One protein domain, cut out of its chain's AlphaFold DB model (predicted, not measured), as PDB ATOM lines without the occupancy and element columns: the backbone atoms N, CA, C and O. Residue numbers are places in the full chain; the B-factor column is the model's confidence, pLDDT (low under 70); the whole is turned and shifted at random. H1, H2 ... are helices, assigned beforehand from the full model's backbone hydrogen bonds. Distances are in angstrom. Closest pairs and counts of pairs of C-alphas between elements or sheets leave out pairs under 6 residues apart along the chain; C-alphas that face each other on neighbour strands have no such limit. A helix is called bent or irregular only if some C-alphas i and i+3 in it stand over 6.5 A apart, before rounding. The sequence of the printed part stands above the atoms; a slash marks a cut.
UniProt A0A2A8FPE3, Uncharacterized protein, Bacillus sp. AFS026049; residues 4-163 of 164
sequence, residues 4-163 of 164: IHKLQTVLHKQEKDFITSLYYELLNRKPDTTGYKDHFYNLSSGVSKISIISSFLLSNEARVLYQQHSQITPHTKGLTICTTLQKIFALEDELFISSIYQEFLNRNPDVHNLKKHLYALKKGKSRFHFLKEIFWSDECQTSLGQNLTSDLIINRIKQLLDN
ATOM      1  N   ILE A   4       5.398 -41.358  35.606       96.12
ATOM      2  CA  ILE A   4       5.475 -40.918  37.007       96.12
ATOM      3  C   ILE A   4       5.696 -39.405  37.130       96.12
ATOM      4  O   ILE A   4       5.000 -38.740  37.894       96.12
ATOM      5  N   HIS A   5       6.563 -38.827  36.294       94.31
ATOM      6  CA  HIS A   5       6.806 -37.382  36.264       94.31
ATOM      7  C   HIS A   5       5.583 -36.604  35.759       94.31
ATOM      8  O   HIS A   5       5.253 -35.557  36.309       94.31
ATOM      9  N   LYS A   6       4.857 -37.126  34.758       94.88
ATOM     10  CA  LYS A   6       3.581 -36.538  34.306       94.88
ATOM     11  C   LYS A   6       2.535 -36.540  35.422       94.88
ATOM     12  O   LYS A   6       1.885 -35.522  35.638       94.88
ATOM     13  N   LEU A   7       2.393 -37.652  36.145       95.94
ATOM     14  CA  LEU A   7       1.463 -37.763  37.271       95.94
ATOM     15  C   LEU A   7       1.825 -36.784  38.391       95.94
ATOM     16  O   LEU A   7       0.945 -36.083  38.884       95.94
ATOM     17  N   GLN A   8       3.110 -36.659  38.725       94.19
ATOM     18  CA  GLN A   8       3.597 -35.640  39.654       94.19
ATOM     19  C   GLN A   8       3.262 -34.230  39.154       94.19
ATOM     20  O   GLN A   8       2.688 -33.446  39.898       94.19
ATOM     21  N   THR A   9       3.528 -33.888  37.888       93.12
ATOM     22  CA  THR A   9       3.143 -32.575  37.338       93.12
ATOM     23  C   THR A   9       1.642 -32.316  37.474       93.12
ATOM     24  O   THR A   9       1.243 -31.203  37.808       93.12
ATOM     25  N   VAL A  10       0.800 -33.327  37.241       94.12
ATOM     26  CA  VAL A  10      -0.651 -33.192  37.399       94.12
ATOM     27  C   VAL A  10      -1.033 -32.977  38.864       94.12
ATOM     28  O   VAL A  10      -1.816 -32.072  39.135       94.12
ATOM     29  N   LEU A  11      -0.446 -33.713  39.812       94.12
ATOM     30  CA  LEU A  11      -0.714 -33.576  41.254       94.12
ATOM     31  C   LEU A  11      -0.543 -32.140  41.784       94.12
ATOM     32  O   LEU A  11      -1.327 -31.709  42.635       94.12
ATOM     33  N   HIS A  12       0.418 -31.385  41.248       90.31
ATOM     34  CA  HIS A  12       0.698 -30.001  41.658       90.31
ATOM     35  C   HIS A  12      -0.244 -28.956  41.039       90.31
ATOM     36  O   HIS A  12      -0.211 -27.788  41.418       90.31
ATOM     37  N   LYS A  13      -1.113 -29.342  40.098       92.12
ATOM     38  CA  LYS A  13      -2.074 -28.412  39.489       92.12
ATOM     39  C   LYS A  13      -3.202 -28.057  40.451       92.12
ATOM     40  O   LYS A  13      -3.622 -28.884  41.262       92.12
ATOM     41  N   GLN A  14      -3.749 -26.854  40.294       90.94
ATOM     42  CA  GLN A  14      -4.983 -26.451  40.970       90.94
ATOM     43  C   GLN A  14      -6.163 -27.317  40.526       90.94
ATOM     44  O   GLN A  14      -6.136 -27.888  39.443       90.94
ATOM     45  N   GLU A  15      -7.203 -27.409  41.350       88.38
ATOM     46  CA  GLU A  15      -8.314 -28.368  41.220       88.38
ATOM     47  C   GLU A  15      -8.887 -28.491  39.799       88.38
ATOM     48  O   GLU A  15      -8.962 -29.588  39.240       88.38
ATOM     49  N   LYS A  16      -9.222 -27.356  39.172       90.75
ATOM     50  CA  LYS A  16      -9.761 -27.310  37.805       90.75
ATOM     51  C   LYS A  16      -8.782 -27.859  36.767       90.75
ATOM     52  O   LYS A  16      -9.161 -28.667  35.912       90.75
ATOM     53  N   ASP A  17      -7.527 -27.431  36.842       93.44
ATOM     54  CA  ASP A  17      -6.481 -27.840  35.904       93.44
ATOM     55  C   ASP A  17      -6.044 -29.282  36.148       93.44
ATOM     56  O   ASP A  17      -5.708 -29.986  35.197       93.44
ATOM     57  N   PHE A  18      -6.080 -29.734  37.399       95.81
ATOM     58  CA  PHE A  18      -5.836 -31.106  37.815       95.81
ATOM     59  C   PHE A  18      -6.830 -32.043  37.126       95.81
ATOM     60  O   PHE A  18      -6.409 -32.879  36.330       95.81
ATOM     61  N   ILE A  19      -8.138 -31.834  37.324       96.38
ATOM     62  CA  ILE A  19      -9.189 -32.674  36.723       96.38
ATOM     63  C   ILE A  19      -9.105 -32.630  35.199       96.38
ATOM     64  O   ILE A  19      -9.080 -33.672  34.546       96.38
ATOM     65  N   THR A  20      -8.998 -31.431  34.621       95.50
ATOM     66  CA  THR A  20      -8.902 -31.267  33.164       95.50
ATOM     67  C   THR A  20      -7.687 -32.005  32.595       95.50
ATOM     68  O   THR A  20      -7.788 -32.641  31.546       95.50
ATOM     69  N   SER A  21      -6.549 -31.979  33.296       95.75
ATOM     70  CA  SER A  21      -5.345 -32.696  32.866       95.75
ATOM     71  C   SER A  21      -5.508 -34.211  32.943       95.75
ATOM     72  O   SER A  21      -4.965 -34.890  32.081       95.75
ATOM     73  N   LEU A  22      -6.266 -34.756  33.904       97.00
ATOM     74  CA  LEU A  22      -6.527 -36.202  33.970       97.00
ATOM     75  C   LEU A  22      -7.301 -36.698  32.748       97.00
ATOM     76  O   LEU A  22      -6.930 -37.715  32.169       97.00
ATOM     77  N   TYR A  23      -8.316 -35.957  32.304       96.19
ATOM     78  CA  TYR A  23      -9.062 -36.298  31.091       96.19
ATOM     79  C   TYR A  23      -8.166 -36.327  29.846       96.19
ATOM     80  O   TYR A  23      -8.203 -37.289  29.077       96.19
ATOM     81  N   TYR A  24      -7.308 -35.320  29.667       94.19
ATOM     82  CA  TYR A  24      -6.400 -35.292  28.520       94.19
ATOM     83  C   TYR A  24      -5.279 -36.330  28.621       94.19
ATOM     84  O   TYR A  24      -5.004 -37.029  27.649       94.19
ATOM     85  N   GLU A  25      -4.627 -36.448  29.777       95.56
ATOM     86  CA  GLU A  25      -3.474 -37.332  29.937       95.56
ATOM     87  C   GLU A  25      -3.884 -38.804  30.008       95.56
ATOM     88  O   GLU A  25      -3.247 -39.619  29.350       95.56
ATOM     89  N   LEU A  26      -4.930 -39.163  30.760       96.44
ATOM     90  CA  LEU A  26      -5.282 -40.562  31.044       96.44
ATOM     91  C   LEU A  26      -6.377 -41.126  30.142       96.44
ATOM     92  O   LEU A  26      -6.383 -42.337  29.931       96.44
ATOM     93  N   LEU A  27      -7.266 -40.282  29.605       94.44
ATOM     94  CA  LEU A  27      -8.403 -40.710  28.777       94.44
ATOM     95  C   LEU A  27      -8.351 -40.167  27.342       94.44
ATOM     96  O   LEU A  27      -9.174 -40.544  26.518       94.44
ATOM     97  N   ASN A  28      -7.380 -39.299  27.027       91.25
ATOM     98  CA  ASN A  28      -7.238 -38.651  25.722       91.25
ATOM     99  C   ASN A  28      -8.557 -38.032  25.219       91.25
ATOM    100  O   ASN A  28      -8.938 -38.218  24.070       91.25
ATOM    101  N   ARG A  29      -9.273 -37.296  26.075       91.50
ATOM    102  CA  ARG A  29     -10.475 -36.541  25.685       91.50
ATOM    103  C   ARG A  29     -10.649 -35.291  26.538       91.50
ATOM    104  O   ARG A  29      -9.972 -35.124  27.546       91.50
ATOM    105  N   LYS A  30     -11.575 -34.412  26.149       92.19
ATOM    106  CA  LYS A  30     -12.024 -33.296  26.997       92.19
ATOM    107  C   LYS A  30     -12.999 -33.818  28.072       92.19
ATOM    108  O   LYS A  30     -13.775 -34.727  27.766       92.19
ATOM    109  N   PRO A  31     -13.009 -33.244  29.292       93.69
ATOM    110  CA  PRO A  31     -14.078 -33.500  30.251       93.69
ATOM    111  C   PRO A  31     -15.455 -33.167  29.672       93.69
ATOM    112  O   PRO A  31     -15.645 -32.101  29.077       93.69
ATOM    113  N   ASP A  32     -16.424 -34.044  29.911       94.25
ATOM    114  CA  ASP A  32     -17.839 -33.693  29.833       94.25
ATOM    115  C   ASP A  32     -18.289 -32.968  31.116       94.25
ATOM    116  O   ASP A  32     -17.609 -32.990  32.147       94.25
ATOM    117  N   THR A  33     -19.419 -32.261  31.044       93.56
ATOM    118  CA  THR A  33     -19.888 -31.409  32.148       93.56
ATOM    119  C   THR A  33     -20.219 -32.207  33.407       93.56
ATOM    120  O   THR A  33     -19.956 -31.715  34.504       93.56
ATOM    121  N   THR A  34     -20.781 -33.407  33.261       94.12
ATOM    122  CA  THR A  34     -21.189 -34.254  34.388       94.12
ATOM    123  C   THR A  34     -19.962 -34.818  35.091       94.12
ATOM    124  O   THR A  34     -19.728 -34.505  36.255       94.12
ATOM    125  N   GLY A  35     -19.097 -35.522  34.359       91.69
ATOM    126  CA  GLY A  35     -17.891 -36.120  34.914       91.69
ATOM    127  C   GLY A  35     -16.931 -35.084  35.503       91.69
ATOM    128  O   GLY A  35     -16.286 -35.348  36.516       91.69
ATOM    129  N   TYR A  36     -16.840 -33.878  34.930       93.44
ATOM    130  CA  TYR A  36     -16.069 -32.799  35.553       93.44
ATOM    131  C   TYR A  36     -16.629 -32.410  36.925       93.44
ATOM    132  O   TYR A  36     -15.866 -32.311  37.887       93.44
ATOM    133  N   LYS A  37     -17.948 -32.179  37.020       93.94
ATOM    134  CA  LYS A  37     -18.603 -31.773  38.271       93.94
ATOM    135  C   LYS A  37     -18.469 -32.846  39.346       93.94
ATOM    136  O   LYS A  37     -18.148 -32.501  40.478       93.94
ATOM    137  N   ASP A  38     -18.627 -34.115  38.986       94.19
ATOM    138  CA  ASP A  38     -18.526 -35.231  39.929       94.19
ATOM    139  C   ASP A  38     -17.116 -35.340  40.527       94.19
ATOM    140  O   ASP A  38     -16.945 -35.426  41.744       94.19
ATOM    141  N   HIS A  39     -16.070 -35.270  39.696       95.19
ATOM    142  CA  HIS A  39     -14.692 -35.294  40.194       95.19
ATOM    143  C   HIS A  39     -14.318 -34.036  40.981       95.19
ATOM    144  O   HIS A  39     -13.556 -34.134  41.942       95.19
ATOM    145  N   PHE A  40     -14.867 -32.878  40.608       93.50
ATOM    146  CA  PHE A  40     -14.676 -31.637  41.355       93.50
ATOM    147  C   PHE A  40     -15.312 -31.723  42.742       93.50
ATOM    148  O   PHE A  40     -14.649 -31.427  43.731       93.50
ATOM    149  N   TYR A  41     -16.546 -32.225  42.829       94.00
ATOM    150  CA  TYR A  41     -17.235 -32.447  44.097       94.00
ATOM    151  C   TYR A  41     -16.494 -33.443  45.001       94.00
ATOM    152  O   TYR A  41     -16.357 -33.219  46.204       94.00
ATOM    153  N   ASN A  42     -15.974 -34.532  44.428       92.12
ATOM    154  CA  ASN A  42     -15.166 -35.495  45.176       92.12
ATOM    155  C   ASN A  42     -13.918 -34.832  45.778       92.12
ATOM    156  O   ASN A  42     -13.619 -35.042  46.954       92.12
ATOM    157  N   LEU A  43     -13.221 -33.998  45.001       90.06
ATOM    158  CA  LEU A  43     -12.045 -33.271  45.475       90.06
ATOM    159  C   LEU A  43     -12.404 -32.271  46.585       90.06
ATOM    160  O   LEU A  43     -11.758 -32.278  47.631       90.06
ATOM    161  N   SER A  44     -13.477 -31.490  46.412       90.00
ATOM    162  CA  SER A  44     -13.945 -30.539  47.432       90.00
ATOM    163  C   SER A  44     -14.449 -31.221  48.709       90.00
ATOM    164  O   SER A  44     -14.441 -30.617  49.775       90.00
ATOM    165  N   SER A  45     -14.868 -32.487  48.613       92.25
ATOM    166  CA  SER A  45     -15.299 -33.312  49.751       92.25
ATOM    167  C   SER A  45     -14.137 -34.019  50.466       92.25
ATOM    168  O   SER A  45     -14.369 -34.831  51.359       92.25
ATOM    169  N   GLY A  46     -12.883 -33.740  50.086       89.19
ATOM    170  CA  GLY A  46     -11.687 -34.262  50.753       89.19
ATOM    171  C   GLY A  46     -11.128 -35.565  50.174       89.19
ATOM    172  O   GLY A  46     -10.204 -36.139  50.754       89.19
ATOM    173  N   VAL A  47     -11.626 -36.046  49.027       92.38
ATOM    174  CA  VAL A  47     -11.009 -37.190  48.338       92.38
ATOM    175  C   VAL A  47      -9.618 -36.793  47.841       92.38
ATOM    176  O   VAL A  47      -9.446 -35.783  47.160       92.38
ATOM    177  N   SER A  48      -8.608 -37.609  48.152       92.06
ATOM    178  CA  SER A  48      -7.225 -37.294  47.786       92.06
ATOM    179  C   SER A  48      -7.021 -37.255  46.265       92.06
ATOM    180  O   SER A  48      -7.598 -38.052  45.517       92.06
ATOM    181  N   LYS A  49      -6.117 -36.389  45.786       94.75
ATOM    182  CA  LYS A  49      -5.753 -36.344  44.359       94.75
ATOM    183  C   LYS A  49      -5.206 -37.681  43.844       94.75
ATOM    184  O   LYS A  49      -5.470 -38.033  42.699       94.75
ATOM    185  N   ILE A  50      -4.495 -38.452  44.669       94.50
ATOM    186  CA  ILE A  50      -4.009 -39.791  44.290       94.50
ATOM    187  C   ILE A  50      -5.188 -40.753  44.083       94.50
ATOM    188  O   ILE A  50      -5.216 -41.485  43.093       94.50
ATOM    189  N   SER A  51      -6.201 -40.708  44.954       93.69
ATOM    190  CA  SER A  51      -7.438 -41.483  44.788       93.69
ATOM    191  C   SER A  51      -8.186 -41.093  43.508       93.69
ATOM    192  O   SER A  51      -8.690 -41.971  42.810       93.69
ATOM    193  N   ILE A  52      -8.208 -39.803  43.148       96.19
ATOM    194  CA  ILE A  52      -8.794 -39.347  41.877       96.19
ATOM    195  C   ILE A  52      -7.949 -39.809  40.681       96.19
ATOM    196  O   ILE A  52      -8.501 -40.338  39.729       96.19
ATOM    197  N   ILE A  53      -6.616 -39.712  40.715       97.50
ATOM    198  CA  ILE A  53      -5.762 -40.278  39.650       97.50
ATOM    199  C   ILE A  53      -6.067 -41.762  39.447       97.50
ATOM    200  O   ILE A  53      -6.223 -42.209  38.312       97.50
ATOM    201  N   SER A  54      -6.178 -42.513  40.544       96.75
ATOM    202  CA  SER A  54      -6.499 -43.937  40.513       96.75
ATOM    203  C   SER A  54      -7.854 -44.206  39.856       96.75
ATOM    204  O   SER A  54      -7.955 -45.102  39.019       96.75
ATOM    205  N   SER A  55      -8.879 -43.401  40.166       96.81
ATOM    206  CA  SER A  55     -10.213 -43.569  39.581       96.81
ATOM    207  C   SER A  55     -10.239 -43.328  38.072       96.81
ATOM    208  O   SER A  55     -11.031 -43.970  37.396       96.81
ATOM    209  N   PHE A  56      -9.340 -42.499  37.532       98.06
ATOM    210  CA  PHE A  56      -9.148 -42.343  36.087       98.06
ATOM    211  C   PHE A  56      -8.295 -43.468  35.493       98.06
ATOM    212  O   PHE A  56      -8.769 -44.193  34.618       98.06
ATOM    213  N   LEU A  57      -7.053 -43.627  35.971       98.31
ATOM    214  CA  LEU A  57      -6.046 -44.555  35.433       98.31
ATOM    215  C   LEU A  57      -6.530 -46.010  35.456       98.31
ATOM    216  O   LEU A  57      -6.191 -46.791  34.570       98.31
ATOM    217  N   LEU A  58      -7.312 -46.376  36.474       97.81
ATOM    218  CA  LEU A  58      -7.806 -47.735  36.684       97.81
ATOM    219  C   LEU A  58      -9.306 -47.885  36.371       97.81
ATOM    220  O   LEU A  58      -9.903 -48.907  36.718       97.81
ATOM    221  N   SER A  59      -9.915 -46.895  35.709       97.44
ATOM    222  CA  SER A  59     -11.312 -46.966  35.264       97.44
ATOM    223  C   SER A  59     -11.532 -48.040  34.196       97.44
ATOM    224  O   SER A  59     -10.622 -48.463  33.479       97.44
ATOM    225  N   ASN A  60     -12.794 -48.440  34.030       96.19
ATOM    226  CA  ASN A  60     -13.199 -49.291  32.916       96.19
ATOM    227  C   ASN A  60     -12.957 -48.620  31.551       96.19
ATOM    228  O   ASN A  60     -12.588 -49.298  30.597       96.19
ATOM    229  N   GLU A  61     -13.135 -47.298  31.475       95.00
ATOM    230  CA  GLU A  61     -12.850 -46.500  30.280       95.00
ATOM    231  C   GLU A  61     -11.360 -46.581  29.918       95.00
ATOM    232  O   GLU A  61     -11.015 -46.999  28.813       95.00
ATOM    233  N   ALA A  62     -10.475 -46.299  30.878       96.00
ATOM    234  CA  ALA A  62      -9.029 -46.419  30.715       96.00
ATOM    235  C   ALA A  62      -8.601 -47.835  30.308       96.00
ATOM    236  O   ALA A  62      -7.788 -48.000  29.402       96.00
ATOM    237  N   ARG A  63      -9.192 -48.871  30.917       95.81
ATOM    238  CA  ARG A  63      -8.917 -50.270  30.560       95.81
ATOM    239  C   ARG A  63      -9.172 -50.550  29.082       95.81
ATOM    240  O   ARG A  63      -8.329 -51.164  28.438       95.81
ATOM    241  N   VAL A  64     -10.323 -50.121  28.566       94.25
ATOM    242  CA  VAL A  64     -10.670 -50.294  27.150       94.25
ATOM    243  C   VAL A  64      -9.720 -49.477  26.277       94.25
ATOM    244  O   VAL A  64      -9.159 -50.023  25.331       94.25
ATOM    245  N   LEU A  65      -9.471 -48.215  26.632       93.06
ATOM    246  CA  LEU A  65      -8.592 -47.327  25.870       93.06
ATOM    247  C   LEU A  65      -7.167 -47.872  25.754       93.06
ATOM    248  O   LEU A  65      -6.617 -47.887  24.658       93.06
ATOM    249  N   TYR A  66      -6.559 -48.349  26.842       94.44
ATOM    250  CA  TYR A  66      -5.167 -48.822  26.822       94.44
ATOM    251  C   TYR A  66      -4.991 -50.115  26.022       94.44
ATOM    252  O   TYR A  66      -3.897 -50.388  25.544       94.44
ATOM    253  N   GLN A  67      -6.060 -50.897  25.857       91.50
ATOM    254  CA  GLN A  67      -6.066 -52.132  25.069       91.50
ATOM    255  C   GLN A  67      -6.380 -51.898  23.584       91.50
ATOM    256  O   GLN A  67      -6.224 -52.806  22.771       91.50
ATOM    257  N   GLN A  68      -6.839 -50.702  23.209       86.38
ATOM    258  CA  GLN A  68      -7.122 -50.356  21.820       86.38
ATOM    259  C   GLN A  68      -5.841 -49.911  21.106       86.38
ATOM    260  O   GLN A  68      -5.178 -48.964  21.517       86.38
ATOM    261  N   HIS A  69      -5.504 -50.593  20.008       70.50
ATOM    262  CA  HIS A  69      -4.311 -50.311  19.195       70.50
ATOM    263  C   HIS A  69      -4.610 -49.427  17.968       70.50
ATOM    264  O   HIS A  69      -3.731 -49.182  17.142       70.50
ATOM    265  N   SER A  70      -5.859 -48.987  17.797       57.84
ATOM    266  CA  SER A  70      -6.291 -48.216  16.629       57.84
ATOM    267  C   SER A  70      -5.757 -46.783  16.664       57.84
ATOM    268  O   SER A  70      -5.549 -46.218  17.734       57.84
ATOM    269  N   GLN A  71      -5.524 -46.211  15.477       55.69
ATOM    270  CA  GLN A  71      -4.903 -44.900  15.269       55.69
ATOM    271  C   GLN A  71      -5.573 -43.814  16.113       55.69
ATOM    272  O   GLN A  71      -6.690 -43.388  15.829       55.69
ATOM    273  N   ILE A  72      -4.870 -43.346  17.139       55.94
ATOM    274  CA  ILE A  72      -5.317 -42.227  17.952       55.94
ATOM    275  C   ILE A  72      -4.436 -41.041  17.619       55.94
ATOM    276  O   ILE A  72      -3.254 -40.990  17.958       55.94
ATOM    277  N   THR A  73      -5.039 -40.072  16.943       58.56
ATOM    278  CA  THR A  73      -4.533 -38.707  16.918       58.56
ATOM    279  C   THR A  73      -4.651 -38.150  18.336       58.56
ATOM    280  O   THR A  73      -5.767 -38.072  18.863       58.56
ATOM    281  N   PRO A  74      -3.535 -37.786  18.988       60.38
ATOM    282  CA  PRO A  74      -3.588 -37.124  20.280       60.38
ATOM    283  C   PRO A  74      -4.462 -35.872  20.178       60.38
ATOM    284  O   PRO A  74      -4.315 -35.088  19.239       60.38
ATOM    285  N   HIS A  75      -5.348 -35.650  21.150       61.78
ATOM    286  CA  HIS A  75      -6.113 -34.397  21.213       61.78
ATOM    287  C   HIS A  75      -5.232 -33.184  21.564       61.78
ATOM    288  O   HIS A  75      -5.681 -32.041  21.493       61.78
ATOM    289  N   THR A  76      -3.978 -33.419  21.955       60.22
ATOM    290  CA  THR A  76      -3.019 -32.409  22.402       60.22
ATOM    291  C   THR A  76      -1.685 -32.562  21.663       60.22
ATOM    292  O   THR A  76      -1.331 -33.641  21.195       60.22
ATOM    293  N   LYS A  77      -0.905 -31.478  21.539       63.94
ATOM    294  CA  LYS A  77       0.463 -31.562  21.001       63.94
ATOM    295  C   LYS A  77       1.343 -32.352  21.979       63.94
ATOM    296  O   LYS A  77       1.769 -31.810  22.993       63.94
ATOM    297  N   GLY A  78       1.631 -33.614  21.663       70.75
ATOM    298  CA  GLY A  78       2.574 -34.455  22.406       70.75
ATOM    299  C   GLY A  78       2.011 -35.821  22.794       70.75
ATOM    300  O   GLY A  78       0.848 -36.130  22.558       70.75
ATOM    301  N   LEU A  79       2.864 -36.659  23.388       83.25
ATOM    302  CA  LEU A  79       2.459 -37.961  23.921       83.25
ATOM    303  C   LEU A  79       1.785 -37.785  25.287       83.25
ATOM    304  O   LEU A  79       2.390 -37.250  26.224       83.25
ATOM    305  N   THR A  80       0.543 -38.250  25.397       92.38
ATOM    306  CA  THR A  80      -0.218 -38.347  26.653       92.38
ATOM    307  C   THR A  80       0.103 -39.653  27.378       92.38
ATOM    308  O   THR A  80       0.577 -40.602  26.747       92.38
ATOM    309  N   ILE A  81      -0.183 -39.745  28.684       95.50
ATOM    310  CA  ILE A  81      -0.076 -41.016  29.430       95.50
ATOM    311  C   ILE A  81      -0.858 -42.136  28.722       95.50
ATOM    312  O   ILE A  81      -0.329 -43.231  28.560       95.50
ATOM    313  N   CYS A  82      -2.066 -41.847  28.235       94.31
ATOM    314  CA  CYS A  82      -2.921 -42.774  27.500       94.31
ATOM    315  C   CYS A  82      -2.208 -43.349  26.269       94.31
ATOM    316  O   CYS A  82      -2.055 -44.564  26.159       94.31
ATOM    317  N   THR A  83      -1.679 -42.489  25.392       91.12
ATOM    318  CA  THR A  83      -0.970 -42.950  24.182       91.12
ATOM    319  C   THR A  83       0.324 -43.703  24.497       91.12
ATOM    320  O   THR A  83       0.700 -44.620  23.767       91.12
ATOM    321  N   THR A  84       1.008 -43.360  25.594       94.12
ATOM    322  CA  THR A  84       2.172 -44.118  26.076       94.12
ATOM    323  C   THR A  84       1.754 -45.505  26.565       94.12
ATOM    324  O   THR A  84       2.368 -46.495  26.177       94.12
ATOM    325  N   LEU A  85       0.686 -45.601  27.361       96.12
ATOM    326  CA  LEU A  85       0.167 -46.875  27.856       96.12
ATOM    327  C   LEU A  85      -0.341 -47.767  26.726       96.12
ATOM    328  O   LEU A  85      -0.037 -48.949  26.740       96.12
ATOM    329  N   GLN A  86      -1.010 -47.220  25.713       93.81
ATOM    330  CA  GLN A  86      -1.422 -47.977  24.524       93.81
ATOM    331  C   GLN A  86      -0.239 -48.631  23.815       93.81
ATOM    332  O   GLN A  86      -0.264 -49.826  23.527       93.81
ATOM    333  N   LYS A  87       0.839 -47.867  23.593       93.19
ATOM    334  CA  LYS A  87       2.071 -48.407  23.004       93.19
ATOM    335  C   LYS A  87       2.652 -49.524  23.859       93.19
ATOM    336  O   LYS A  87       3.032 -50.550  23.318       93.19
ATOM    337  N   ILE A  88       2.691 -49.337  25.179       96.31
ATOM    338  CA  ILE A  88       3.229 -50.325  26.121       96.31
ATOM    339  C   ILE A  88       2.371 -51.593  26.147       96.31
ATOM    340  O   ILE A  88       2.908 -52.697  26.104       96.31
ATOM    341  N   PHE A  89       1.044 -51.458  26.173       96.31
ATOM    342  CA  PHE A  89       0.099 -52.576  26.195       96.31
ATOM    343  C   PHE A  89       0.108 -53.406  24.907       96.31
ATOM    344  O   PHE A  89      -0.338 -54.551  24.957       96.31
ATOM    345  N   ALA A  90       0.658 -52.883  23.810       94.69
ATOM    346  CA  ALA A  90       0.862 -53.607  22.558       94.69
ATOM    347  C   ALA A  90       2.204 -54.367  22.479       94.69
ATOM    348  O   ALA A  90       2.421 -55.108  21.525       94.69
ATOM    349  N   LEU A  91       3.114 -54.191  23.445       96.19
ATOM    350  CA  LEU A  91       4.432 -54.840  23.439       96.19
ATOM    351  C   LEU A  91       4.359 -56.322  23.829       96.19
ATOM    352  O   LEU A  91       3.405 -56.763  24.467       96.19
ATOM    353  N   GLU A  92       5.415 -57.076  23.536       97.38
ATOM    354  CA  GLU A  92       5.641 -58.410  24.107       97.38
ATOM    355  C   GLU A  92       5.772 -58.355  25.638       97.38
ATOM    356  O   GLU A  92       6.186 -57.337  26.192       97.38
ATOM    357  N   ASP A  93       5.439 -59.446  26.335       98.06
ATOM    358  CA  ASP A  93       5.292 -59.467  27.804       98.06
ATOM    359  C   ASP A  93       6.514 -58.922  28.566       98.06
ATOM    360  O   ASP A  93       6.365 -58.173  29.534       98.06
ATOM    361  N   GLU A  94       7.728 -59.261  28.128       98.06
ATOM    362  CA  GLU A  94       8.969 -58.807  28.768       98.06
ATOM    363  C   GLU A  94       9.187 -57.295  28.614       98.06
ATOM    364  O   GLU A  94       9.511 -56.596  29.581       98.06
ATOM    365  N   LEU A  95       8.949 -56.777  27.404       98.31
ATOM    366  CA  LEU A  95       9.046 -55.352  27.094       98.31
ATOM    367  C   LEU A  95       7.915 -54.561  27.754       98.31
ATOM    368  O   LEU A  95       8.150 -53.450  28.224       98.31
ATOM    369  N   PHE A  96       6.715 -55.136  27.846       98.44
ATOM    370  CA  PHE A  96       5.587 -54.573  28.579       98.44
ATOM    371  C   PHE A  96       5.949 -54.366  30.057       98.44
ATOM    372  O   PHE A  96       5.856 -53.244  30.555       98.44
ATOM    373  N   ILE A  97       6.429 -55.412  30.745       98.62
ATOM    374  CA  ILE A  97       6.828 -55.330  32.160       98.62
ATOM    375  C   ILE A  97       7.931 -54.286  32.337       98.62
ATOM    376  O   ILE A  97       7.798 -53.382  33.163       98.62
ATOM    377  N   SER A  98       8.997 -54.380  31.541       98.44
ATOM    378  CA  SER A  98      10.144 -53.474  31.647       98.44
ATOM    379  C   SER A  98       9.740 -52.017  31.408       98.44
ATOM    380  O   SER A  98      10.165 -51.131  32.146       98.44
ATOM    381  N   SER A  99       8.853 -51.768  30.441       98.38
ATOM    382  CA  SER A  99       8.349 -50.423  30.152       98.38
ATOM    383  C   SER A  99       7.488 -49.873  31.289       98.38
ATOM    384  O   SER A  99       7.646 -48.713  31.654       98.38
ATOM    385  N   ILE A 100       6.620 -50.684  31.907       98.56
ATOM    386  CA  ILE A 100       5.832 -50.252  33.073       98.56
ATOM    387  C   ILE A 100       6.745 -49.874  34.249       98.56
ATOM    388  O   ILE A 100       6.546 -48.822  34.855       98.56
ATOM    389  N   TYR A 101       7.776 -50.676  34.532       98.44
ATOM    390  CA  TYR A 101       8.780 -50.361  35.554       98.44
ATOM    391  C   TYR A 101       9.492 -49.034  35.264       98.44
ATOM    392  O   TYR A 101       9.576 -48.166  36.132       98.44
ATOM    393  N   GLN A 102       9.945 -48.830  34.028       98.06
ATOM    394  CA  GLN A 102      10.621 -47.590  33.655       98.06
ATOM    395  C   GLN A 102       9.697 -46.369  33.718       98.06
ATOM    396  O   GLN A 102      10.151 -45.281  34.068       98.06
ATOM    397  N   GLU A 103       8.426 -46.516  33.345       98.19
ATOM    398  CA  GLU A 103       7.482 -45.401  33.285       98.19
ATOM    399  C   GLU A 103       6.899 -45.013  34.648       98.19
ATOM    400  O   GLU A 103       6.698 -43.820  34.884       98.19
ATOM    401  N   PHE A 104       6.652 -45.975  35.545       98.00
ATOM    402  CA  PHE A 104       6.056 -45.720  36.866       98.00
ATOM    403  C   PHE A 104       7.071 -45.666  38.010       98.00
ATOM    404  O   PHE A 104       6.842 -44.938  38.970       98.00
ATOM    405  N   LEU A 105       8.180 -46.406  37.916       96.38
ATOM    406  CA  LEU A 105       9.158 -46.562  39.004       96.38
ATOM    407  C   LEU A 105      10.541 -45.995  38.649       96.38
ATOM    408  O   LEU A 105      11.460 -46.040  39.457       96.38
ATOM    409  N   ASN A 106      10.708 -45.463  37.432       95.19
ATOM    410  CA  ASN A 106      11.954 -44.863  36.944       95.19
ATOM    411  C   ASN A 106      13.188 -45.790  37.038       95.19
ATOM    412  O   ASN A 106      14.316 -45.333  37.221       95.19
ATOM    413  N   ARG A 107      12.987 -47.105  36.894       96.25
ATOM    414  CA  ARG A 107      14.057 -48.115  36.895       96.25
ATOM    415  C   ARG A 107      13.686 -49.330  36.052       96.25
ATOM    416  O   ARG A 107      12.540 -49.475  35.646       96.25
ATOM    417  N   ASN A 108      14.642 -50.230  35.829       96.25
ATOM    418  CA  ASN A 108      14.370 -51.559  35.277       96.25
ATOM    419  C   ASN A 108      13.973 -52.547  36.393       96.25
ATOM    420  O   ASN A 108      14.408 -52.379  37.542       96.25
ATOM    421  N   PRO A 109      13.179 -53.588  36.087       97.00
ATOM    422  CA  PRO A 109      12.986 -54.697  37.011       97.00
ATOM    423  C   PRO A 109      14.298 -55.477  37.160       97.00
ATOM    424  O   PRO A 109      15.038 -55.660  36.194       97.00
ATOM    425  N   ASP A 110      14.580 -55.972  38.363       97.06
ATOM    426  CA  ASP A 110      15.623 -56.982  38.534       97.06
ATOM    427  C   ASP A 110      15.182 -58.336  37.945       97.06
ATOM    428  O   ASP A 110      14.003 -58.576  37.662       97.06
ATOM    429  N   VAL A 111      16.146 -59.247  37.782       96.38
ATOM    430  CA  VAL A 111      15.927 -60.567  37.168       96.38
ATOM    431  C   VAL A 111      14.867 -61.385  37.916       96.38
ATOM    432  O   VAL A 111      14.124 -62.141  37.285       96.38
ATOM    433  N   HIS A 112      14.778 -61.257  39.244       97.25
ATOM    434  CA  HIS A 112      13.805 -61.999  40.042       97.25
ATOM    435  C   HIS A 112      12.385 -61.471  39.802       97.25
ATOM    436  O   HIS A 112      11.488 -62.246  39.455       97.25
ATOM    437  N   ASN A 113      12.191 -60.157  39.913       95.38
ATOM    438  CA  ASN A 113      10.912 -59.499  39.668       95.38
ATOM    439  C   ASN A 113      10.432 -59.711  38.229       95.38
ATOM    440  O   ASN A 113       9.273 -60.075  38.020       95.38
ATOM    441  N   LEU A 114      11.322 -59.592  37.240       97.75
ATOM    442  CA  LEU A 114      10.975 -59.841  35.842       97.75
ATOM    443  C   LEU A 114      10.446 -61.269  35.637       97.75
ATOM    444  O   LEU A 114       9.353 -61.452  35.098       97.75
ATOM    445  N   LYS A 115      11.163 -62.287  36.137       97.94
ATOM    446  CA  LYS A 115      10.739 -63.696  36.043       97.94
ATOM    447  C   LYS A 115       9.406 -63.951  36.744       97.94
ATOM    448  O   LYS A 115       8.541 -64.627  36.185       97.94
ATOM    449  N   LYS A 116       9.219 -63.397  37.946       97.88
ATOM    450  CA  LYS A 116       7.974 -63.512  38.719       97.88
ATOM    451  C   LYS A 116       6.781 -62.937  37.949       97.88
ATOM    452  O   LYS A 116       5.739 -63.587  37.857       97.88
ATOM    453  N   HIS A 117       6.924 -61.742  37.380       98.06
ATOM    454  CA  HIS A 117       5.847 -61.086  36.639       98.06
ATOM    455  C   HIS A 117       5.551 -61.775  35.305       98.06
ATOM    456  O   HIS A 117       4.380 -61.997  35.002       98.06
ATOM    457  N   LEU A 118       6.579 -62.216  34.572       98.25
ATOM    458  CA  LEU A 118       6.413 -63.024  33.361       98.25
ATOM    459  C   LEU A 118       5.640 -64.317  33.639       98.25
ATOM    460  O   LEU A 118       4.716 -64.661  32.905       98.25
ATOM    461  N   TYR A 119       5.980 -65.027  34.719       98.00
ATOM    462  CA  TYR A 119       5.252 -66.231  35.114       98.00
ATOM    463  C   TYR A 119       3.779 -65.932  35.429       98.00
ATOM    464  O   TYR A 119       2.896 -66.676  35.004       98.00
ATOM    465  N   ALA A 120       3.496 -64.827  36.124       98.06
ATOM    466  CA  ALA A 120       2.129 -64.435  36.449       98.06
ATOM    467  C   ALA A 120       1.296 -64.098  35.198       98.06
ATOM    468  O   ALA A 120       0.151 -64.544  35.106       98.06
ATOM    469  N   LEU A 121       1.861 -63.371  34.222       97.75
ATOM    470  CA  LEU A 121       1.187 -63.093  32.942       97.75
ATOM    471  C   LEU A 121       0.889 -64.392  32.181       97.75
ATOM    472  O   LEU A 121      -0.251 -64.617  31.781       97.75
ATOM    473  N   LYS A 122       1.860 -65.317  32.107       97.25
ATOM    474  CA  LYS A 122       1.673 -66.653  31.504       97.25
ATOM    475  C   LYS A 122       0.583 -67.487  32.185       97.25
ATOM    476  O   LYS A 122      -0.004 -68.357  31.550       97.25
ATOM    477  N   LYS A 123       0.303 -67.242  33.468       97.62
ATOM    478  CA  LYS A 123      -0.783 -67.890  34.226       97.62
ATOM    479  C   LYS A 123      -2.136 -67.179  34.105       97.62
ATOM    480  O   LYS A 123      -3.076 -67.568  34.790       97.62
ATOM    481  N   GLY A 124      -2.257 -66.182  33.230       96.56
ATOM    482  CA  GLY A 124      -3.523 -65.511  32.930       96.56
ATOM    483  C   GLY A 124      -3.775 -64.238  33.736       96.56
ATOM    484  O   GLY A 124      -4.871 -63.682  33.677       96.56
ATOM    485  N   LYS A 125      -2.782 -63.731  34.477       97.44
ATOM    486  CA  LYS A 125      -2.898 -62.410  35.100       97.44
ATOM    487  C   LYS A 125      -3.031 -61.340  34.021       97.44
ATOM    488  O   LYS A 125      -2.209 -61.259  33.112       97.44
ATOM    489  N   SER A 126      -4.032 -60.473  34.148       97.00
ATOM    490  CA  SER A 126      -4.217 -59.403  33.169       97.00
ATOM    491  C   SER A 126      -3.135 -58.324  33.291       97.00
ATOM    492  O   SER A 126      -2.725 -57.938  34.390       97.00
ATOM    493  N   ARG A 127      -2.722 -57.770  32.146       97.88
ATOM    494  CA  ARG A 127      -1.816 -56.610  32.073       97.88
ATOM    495  C   ARG A 127      -2.354 -55.401  32.844       97.88
ATOM    496  O   ARG A 127      -1.594 -54.693  33.496       97.88
ATOM    497  N   PHE A 128      -3.674 -55.210  32.846       97.75
ATOM    498  CA  PHE A 128      -4.327 -54.149  33.615       97.75
ATOM    499  C   PHE A 128      -4.247 -54.384  35.131       97.75
ATOM    500  O   PHE A 128      -4.009 -53.451  35.892       97.75
ATOM    501  N   HIS A 129      -4.376 -55.636  35.584       97.62
ATOM    502  CA  HIS A 129      -4.156 -55.980  36.989       97.62
ATOM    503  C   HIS A 129      -2.695 -55.766  37.397       97.62
ATOM    504  O   HIS A 129      -2.426 -55.280  38.491       97.62
ATOM    505  N   PHE A 130      -1.742 -56.091  36.520       98.19
ATOM    506  CA  PHE A 130      -0.333 -55.780  36.758       98.19
ATOM    507  C   PHE A 130      -0.084 -54.264  36.868       98.19
ATOM    508  O   PHE A 130       0.553 -53.832  37.822       98.19
ATOM    509  N   LEU A 131      -0.654 -53.449  35.972       98.50
ATOM    510  CA  LEU A 131      -0.601 -51.984  36.071       98.50
ATOM    511  C   LEU A 131      -1.163 -51.480  37.412       98.50
ATOM    512  O   LEU A 131      -0.537 -50.644  38.061       98.50
ATOM    513  N   LYS A 132      -2.314 -52.013  37.848       98.12
ATOM    514  CA  LYS A 132      -2.921 -51.693  39.149       98.12
ATOM    515  C   LYS A 132      -1.980 -51.998  40.317       98.12
ATOM    516  O   LYS A 132      -1.872 -51.179  41.223       98.12
ATOM    517  N   GLU A 133      -1.312 -53.149  40.305       98.00
ATOM    518  CA  GLU A 133      -0.346 -53.510  41.350       98.00
ATOM    519  C   GLU A 133       0.874 -52.595  41.367       98.00
ATOM    520  O   GLU A 133       1.291 -52.174  42.440       98.00
ATOM    521  N   ILE A 134       1.429 -52.257  40.200       98.31
ATOM    522  CA  ILE A 134       2.564 -51.334  40.125       98.31
ATOM    523  C   ILE A 134       2.158 -49.957  40.648       98.31
ATOM    524  O   ILE A 134       2.869 -49.403  41.482       98.31
ATOM    525  N   PHE A 135       0.998 -49.438  40.236       97.94
ATOM    526  CA  PHE A 135       0.502 -48.146  40.712       97.94
ATOM    527  C   PHE A 135       0.337 -48.111  42.237       97.94
ATOM    528  O   PHE A 135       0.722 -47.131  42.864       97.94
ATOM    529  N   TRP A 136      -0.202 -49.172  42.843       96.50
ATOM    530  CA  TRP A 136      -0.416 -49.254  44.294       96.50
ATOM    531  C   TRP A 136       0.775 -49.789  45.093       96.50
ATOM    532  O   TRP A 136       0.670 -49.908  46.310       96.50
ATOM    533  N   SER A 137       1.895 -50.103  44.446       96.44
ATOM    534  CA  SER A 137       3.113 -50.493  45.156       96.44
ATOM    535  C   SER A 137       3.631 -49.352  46.034       96.44
ATOM    536  O   SER A 137       3.536 -48.181  45.655       96.44
ATOM    537  N   ASP A 138       4.237 -49.696  47.173       94.38
ATOM    538  CA  ASP A 138       4.846 -48.720  48.087       94.38
ATOM    539  C   ASP A 138       5.851 -47.820  47.364       94.38
ATOM    540  O   ASP A 138       5.923 -46.622  47.627       94.38
ATOM    541  N   GLU A 139       6.587 -48.380  46.404       94.12
ATOM    542  CA  GLU A 139       7.555 -47.653  45.590       94.12
ATOM    543  C   GLU A 139       6.879 -46.566  44.743       94.12
ATOM    544  O   GLU A 139       7.261 -45.398  44.824       94.12
ATOM    545  N   CYS A 140       5.821 -46.910  43.999       95.56
ATOM    546  CA  CYS A 140       5.094 -45.934  43.186       95.56
ATOM    547  C   CYS A 140       4.393 -44.882  44.057       95.56
ATOM    548  O   CYS A 140       4.429 -43.693  43.735       95.56
ATOM    549  N   GLN A 141       3.769 -45.294  45.164       94.50
ATOM    550  CA  GLN A 141       3.099 -44.377  46.091       94.50
ATOM    551  C   GLN A 141       4.097 -43.417  46.748       94.50
ATOM    552  O   GLN A 141       3.839 -42.216  46.823       94.50
ATOM    553  N   THR A 142       5.274 -43.914  47.131       91.44
ATOM    554  CA  THR A 142       6.372 -43.088  47.643       91.44
ATOM    555  C   THR A 142       6.838 -42.092  46.585       91.44
ATOM    556  O   THR A 142       6.931 -40.903  46.878       91.44
ATOM    557  N   SER A 143       7.054 -42.519  45.336       90.69
ATOM    558  CA  SER A 143       7.427 -41.602  44.251       90.69
ATOM    559  C   SER A 143       6.361 -40.533  43.980       90.69
ATOM    560  O   SER A 143       6.705 -39.386  43.698       90.69
ATOM    561  N   LEU A 144       5.070 -40.861  44.086       90.38
ATOM    562  CA  LEU A 144       3.984 -39.879  43.965       90.38
ATOM    563  C   LEU A 144       3.941 -38.909  45.160       90.38
ATOM    564  O   LEU A 144       3.661 -37.726  44.974       90.38
ATOM    565  N   GLY A 145       4.231 -39.400  46.368       79.25
ATOM    566  CA  GLY A 145       4.187 -38.636  47.618       79.25
ATOM    567  C   GLY A 145       5.404 -37.743  47.880       79.25
ATOM    568  O   GLY A 145       5.248 -36.695  48.501       79.25
ATOM    569  N   GLN A 146       6.591 -38.105  47.378       66.38
ATOM    570  CA  GLN A 146       7.856 -37.403  47.654       66.38
ATOM    571  C   GLN A 146       7.863 -35.917  47.256       66.38
ATOM    572  O   GLN A 146       8.605 -35.147  47.855       66.38
ATOM    573  N   ASN A 147       7.029 -35.497  46.300       53.06
ATOM    574  CA  ASN A 147       6.929 -34.086  45.902       53.06
ATOM    575  C   ASN A 147       5.776 -33.326  46.584       53.06
ATOM    576  O   ASN A 147       5.800 -32.100  46.639       53.06
ATOM    577  N   LEU A 148       4.794 -34.027  47.164       54.41
ATOM    578  CA  LEU A 148       3.675 -33.380  47.860       54.41
ATOM    579  C   LEU A 148       4.114 -32.764  49.198       54.41
ATOM    580  O   LEU A 148       3.589 -31.728  49.598       54.41
ATOM    581  N   THR A 149       5.087 -33.370  49.884       51.91
ATOM    582  CA  THR A 149       5.624 -32.877  51.163       51.91
ATOM    583  C   THR A 149       6.462 -31.613  50.998       51.91
ATOM    584  O   THR A 149       6.278 -30.666  51.761       51.91
ATOM    585  N   SER A 150       7.329 -31.550  49.986       53.41
ATOM    586  CA  SER A 150       8.115 -30.347  49.685       53.41
ATOM    587  C   SER A 150       7.223 -29.161  49.311       53.41
ATOM    588  O   SER A 150       7.441 -28.054  49.800       53.41
ATOM    589  N   ASP A 151       6.163 -29.393  48.537       52.41
ATOM    590  CA  ASP A 151       5.252 -28.332  48.110       52.41
ATOM    591  C   ASP A 151       4.252 -27.909  49.190       52.41
ATOM    592  O   ASP A 151       3.904 -26.733  49.266       52.41
ATOM    593  N   LEU A 152       3.830 -28.813  50.082       58.28
ATOM    594  CA  LEU A 152       3.101 -28.440  51.300       58.28
ATOM    595  C   LEU A 152       3.938 -27.500  52.172       58.28
ATOM    596  O   LEU A 152       3.421 -26.496  52.659       58.28
ATOM    597  N   ILE A 153       5.234 -27.790  52.319       60.47
ATOM    598  CA  ILE A 153       6.164 -26.937  53.066       60.47
ATOM    599  C   ILE A 153       6.339 -25.588  52.354       60.47
ATOM    600  O   ILE A 153       6.183 -24.547  52.989       60.47
ATOM    601  N   ILE A 154       6.582 -25.572  51.040       63.81
ATOM    602  CA  ILE A 154       6.767 -24.331  50.267       63.81
ATOM    603  C   ILE A 154       5.497 -23.469  50.267       63.81
ATOM    604  O   ILE A 154       5.578 -22.259  50.476       63.81
ATOM    605  N   ASN A 155       4.319 -24.063  50.069       58.25
ATOM    606  CA  ASN A 155       3.053 -23.330  50.082       58.25
ATOM    607  C   ASN A 155       2.711 -22.812  51.480       58.25
ATOM    608  O   ASN A 155       2.200 -21.700  51.607       58.25
ATOM    609  N   ARG A 156       3.049 -23.564  52.536       62.50
ATOM    610  CA  ARG A 156       2.916 -23.091  53.917       62.50
ATOM    611  C   ARG A 156       3.844 -21.913  54.197       62.50
ATOM    612  O   ARG A 156       3.408 -20.956  54.822       62.50
ATOM    613  N   ILE A 157       5.085 -21.952  53.709       71.38
ATOM    614  CA  ILE A 157       6.039 -20.840  53.837       71.38
ATOM    615  C   ILE A 157       5.526 -19.600  53.097       71.38
ATOM    616  O   ILE A 157       5.502 -18.524  53.683       71.38
ATOM    617  N   LYS A 158       5.045 -19.739  51.855       72.19
ATOM    618  CA  LYS A 158       4.464 -18.620  51.088       72.19
ATOM    619  C   LYS A 158       3.266 -17.986  51.802       72.19
ATOM    620  O   LYS A 158       3.245 -16.780  51.985       72.19
ATOM    621  N   GLN A 159       2.334 -18.798  52.309       68.44
ATOM    622  CA  GLN A 159       1.197 -18.293  53.092       68.44
ATOM    623  C   GLN A 159       1.607 -17.574  54.382       68.44
ATOM    624  O   GLN A 159       0.883 -16.693  54.836       68.44
ATOM    625  N   LEU A 160       2.715 -17.962  55.015       72.50
ATOM    626  CA  LEU A 160       3.213 -17.279  56.210       72.50
ATOM    627  C   LEU A 160       3.909 -15.955  55.870       72.50
ATOM    628  O   LEU A 160       3.851 -15.037  56.677       72.50
ATOM    629  N   LEU A 161       4.531 -15.857  54.691       71.69
ATOM    630  CA  LEU A 161       5.175 -14.636  54.200       71.69
ATOM    631  C   LEU A 161       4.164 -13.609  53.667       71.69
ATOM    632  O   LEU A 161       4.374 -12.422  53.859       71.69
ATOM    633  N   ASP A 162       3.063 -14.054  53.057       72.31
ATOM    634  CA  ASP A 162       2.013 -13.168  52.526       72.31
ATOM    635  C   ASP A 162       1.070 -12.607  53.619       72.31
ATOM    636  O   ASP A 162       0.258 -11.726  53.345       72.31
ATOM    637  N   ASN A 163       1.145 -13.128  54.853       61.59
ATOM    638  CA  ASN A 163       0.347 -12.690  56.011       61.59
ATOM    639  C   ASN A 163       1.139 -11.799  57.000       61.59
ATOM    640  O   ASN A 163       0.683 -11.601  58.131       61.59
TER     641      ASN A 163
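This is residues 4 to 163 of the 164 residues of an uncharacterized protein of Bacillus sp. AFS026049 (UniProt A0A2A8FPE3). Nine short helices make a body of two groups, one of H1, H3, H4 and H5 set about H2 with H6 meeting H2 end to end, the other of H8 and H9 packed on H7, and the hairpin of H6 and H7 joins the groups. The long helix H10 runs back past H1, and residues 152 to 163 stick out as an arm. The printed part has 160 residues with ten named helices, H1 to H10 in order, and no named strand; the class is all helix. It is compact, with a radius of gyration of the C-alphas of 17.1 A, yet elongated, spanning 58 by 35 by 28 A.

H1, residues 4 to 11, forms a helical hairpin with H2, residues 15 to 27, at a tilt of 34.8 degrees, only just shallow; their closest C-alphas, Val 10 and Phe 18, are 5.6 A apart. H2 is the hub, touching five helices. H3, residues 33 to 44, touches it at a steep tilt of 55 degrees, closest at the C-alphas of Ile 19 and Tyr 36, 7.0 A. H4, residues 49 to 57, touches H2 at a shallow tilt of 26 degrees, closest at the C-alphas of Leu 26 and Leu 57, 6.0 A; H3 and H4, a helical hairpin, only just touch, with 3 pairs of C-alphas within 8 A. H5, residues 60 to 67, touches H2 and also H6, residues 81 to 89, where the C-alphas of Tyr 66 and Gln 86 are closest, 4.5 A. H2 and H6 touch only at their ends, closest at the C-alphas of Leu 26 and Cys 82, 4.8 A. H7, residues 93 to 104, forms a helical hairpin with H6, closest at the C-alphas of Ile 88 and Phe 96, 5.4 A. H8, residues 111 to 122, touches H7 at a steep tilt of 60 degrees, closest at the C-alphas of Asp 93 and Leu 118, 6.7 A. H9, residues 127 to 136, touches H7 at a shallow tilt of 28 degrees, closest at the C-alphas of Phe 104 and Phe 135, 7.2 A. H10, residues 138 to 161, touches H1 with residues 140 to 148 alone, closest at the C-alphas of Gln 8 and Leu 144, 6.1 A. In H1 to H9 every O i to N i+4 pair is within hydrogen-bond range; in H10, 16 of 20 are.

H1 begins at C-alpha 4, (5.475, -40.918, 37.007). H2 measures 17.5 A and H10 34.6 A from first to last C-alpha. H10 has a kink of 26 degrees near residue 145 and is irregular, only just: C-alphas 144 and 147 are 6.8 A apart. It ends at C-alpha 161, (5.175, -14.636, 54.200).

The C-alphas farthest apart, of Lys 123 and Asn 163, are 59.4 A apart. The printed part has no cut; the one long link, residues 68 to 80, joins H5 to H6. Mean pLDDT of the printed part is 89.3; residues 70 to 77, 146 to 156, 159 and 163 are under 70.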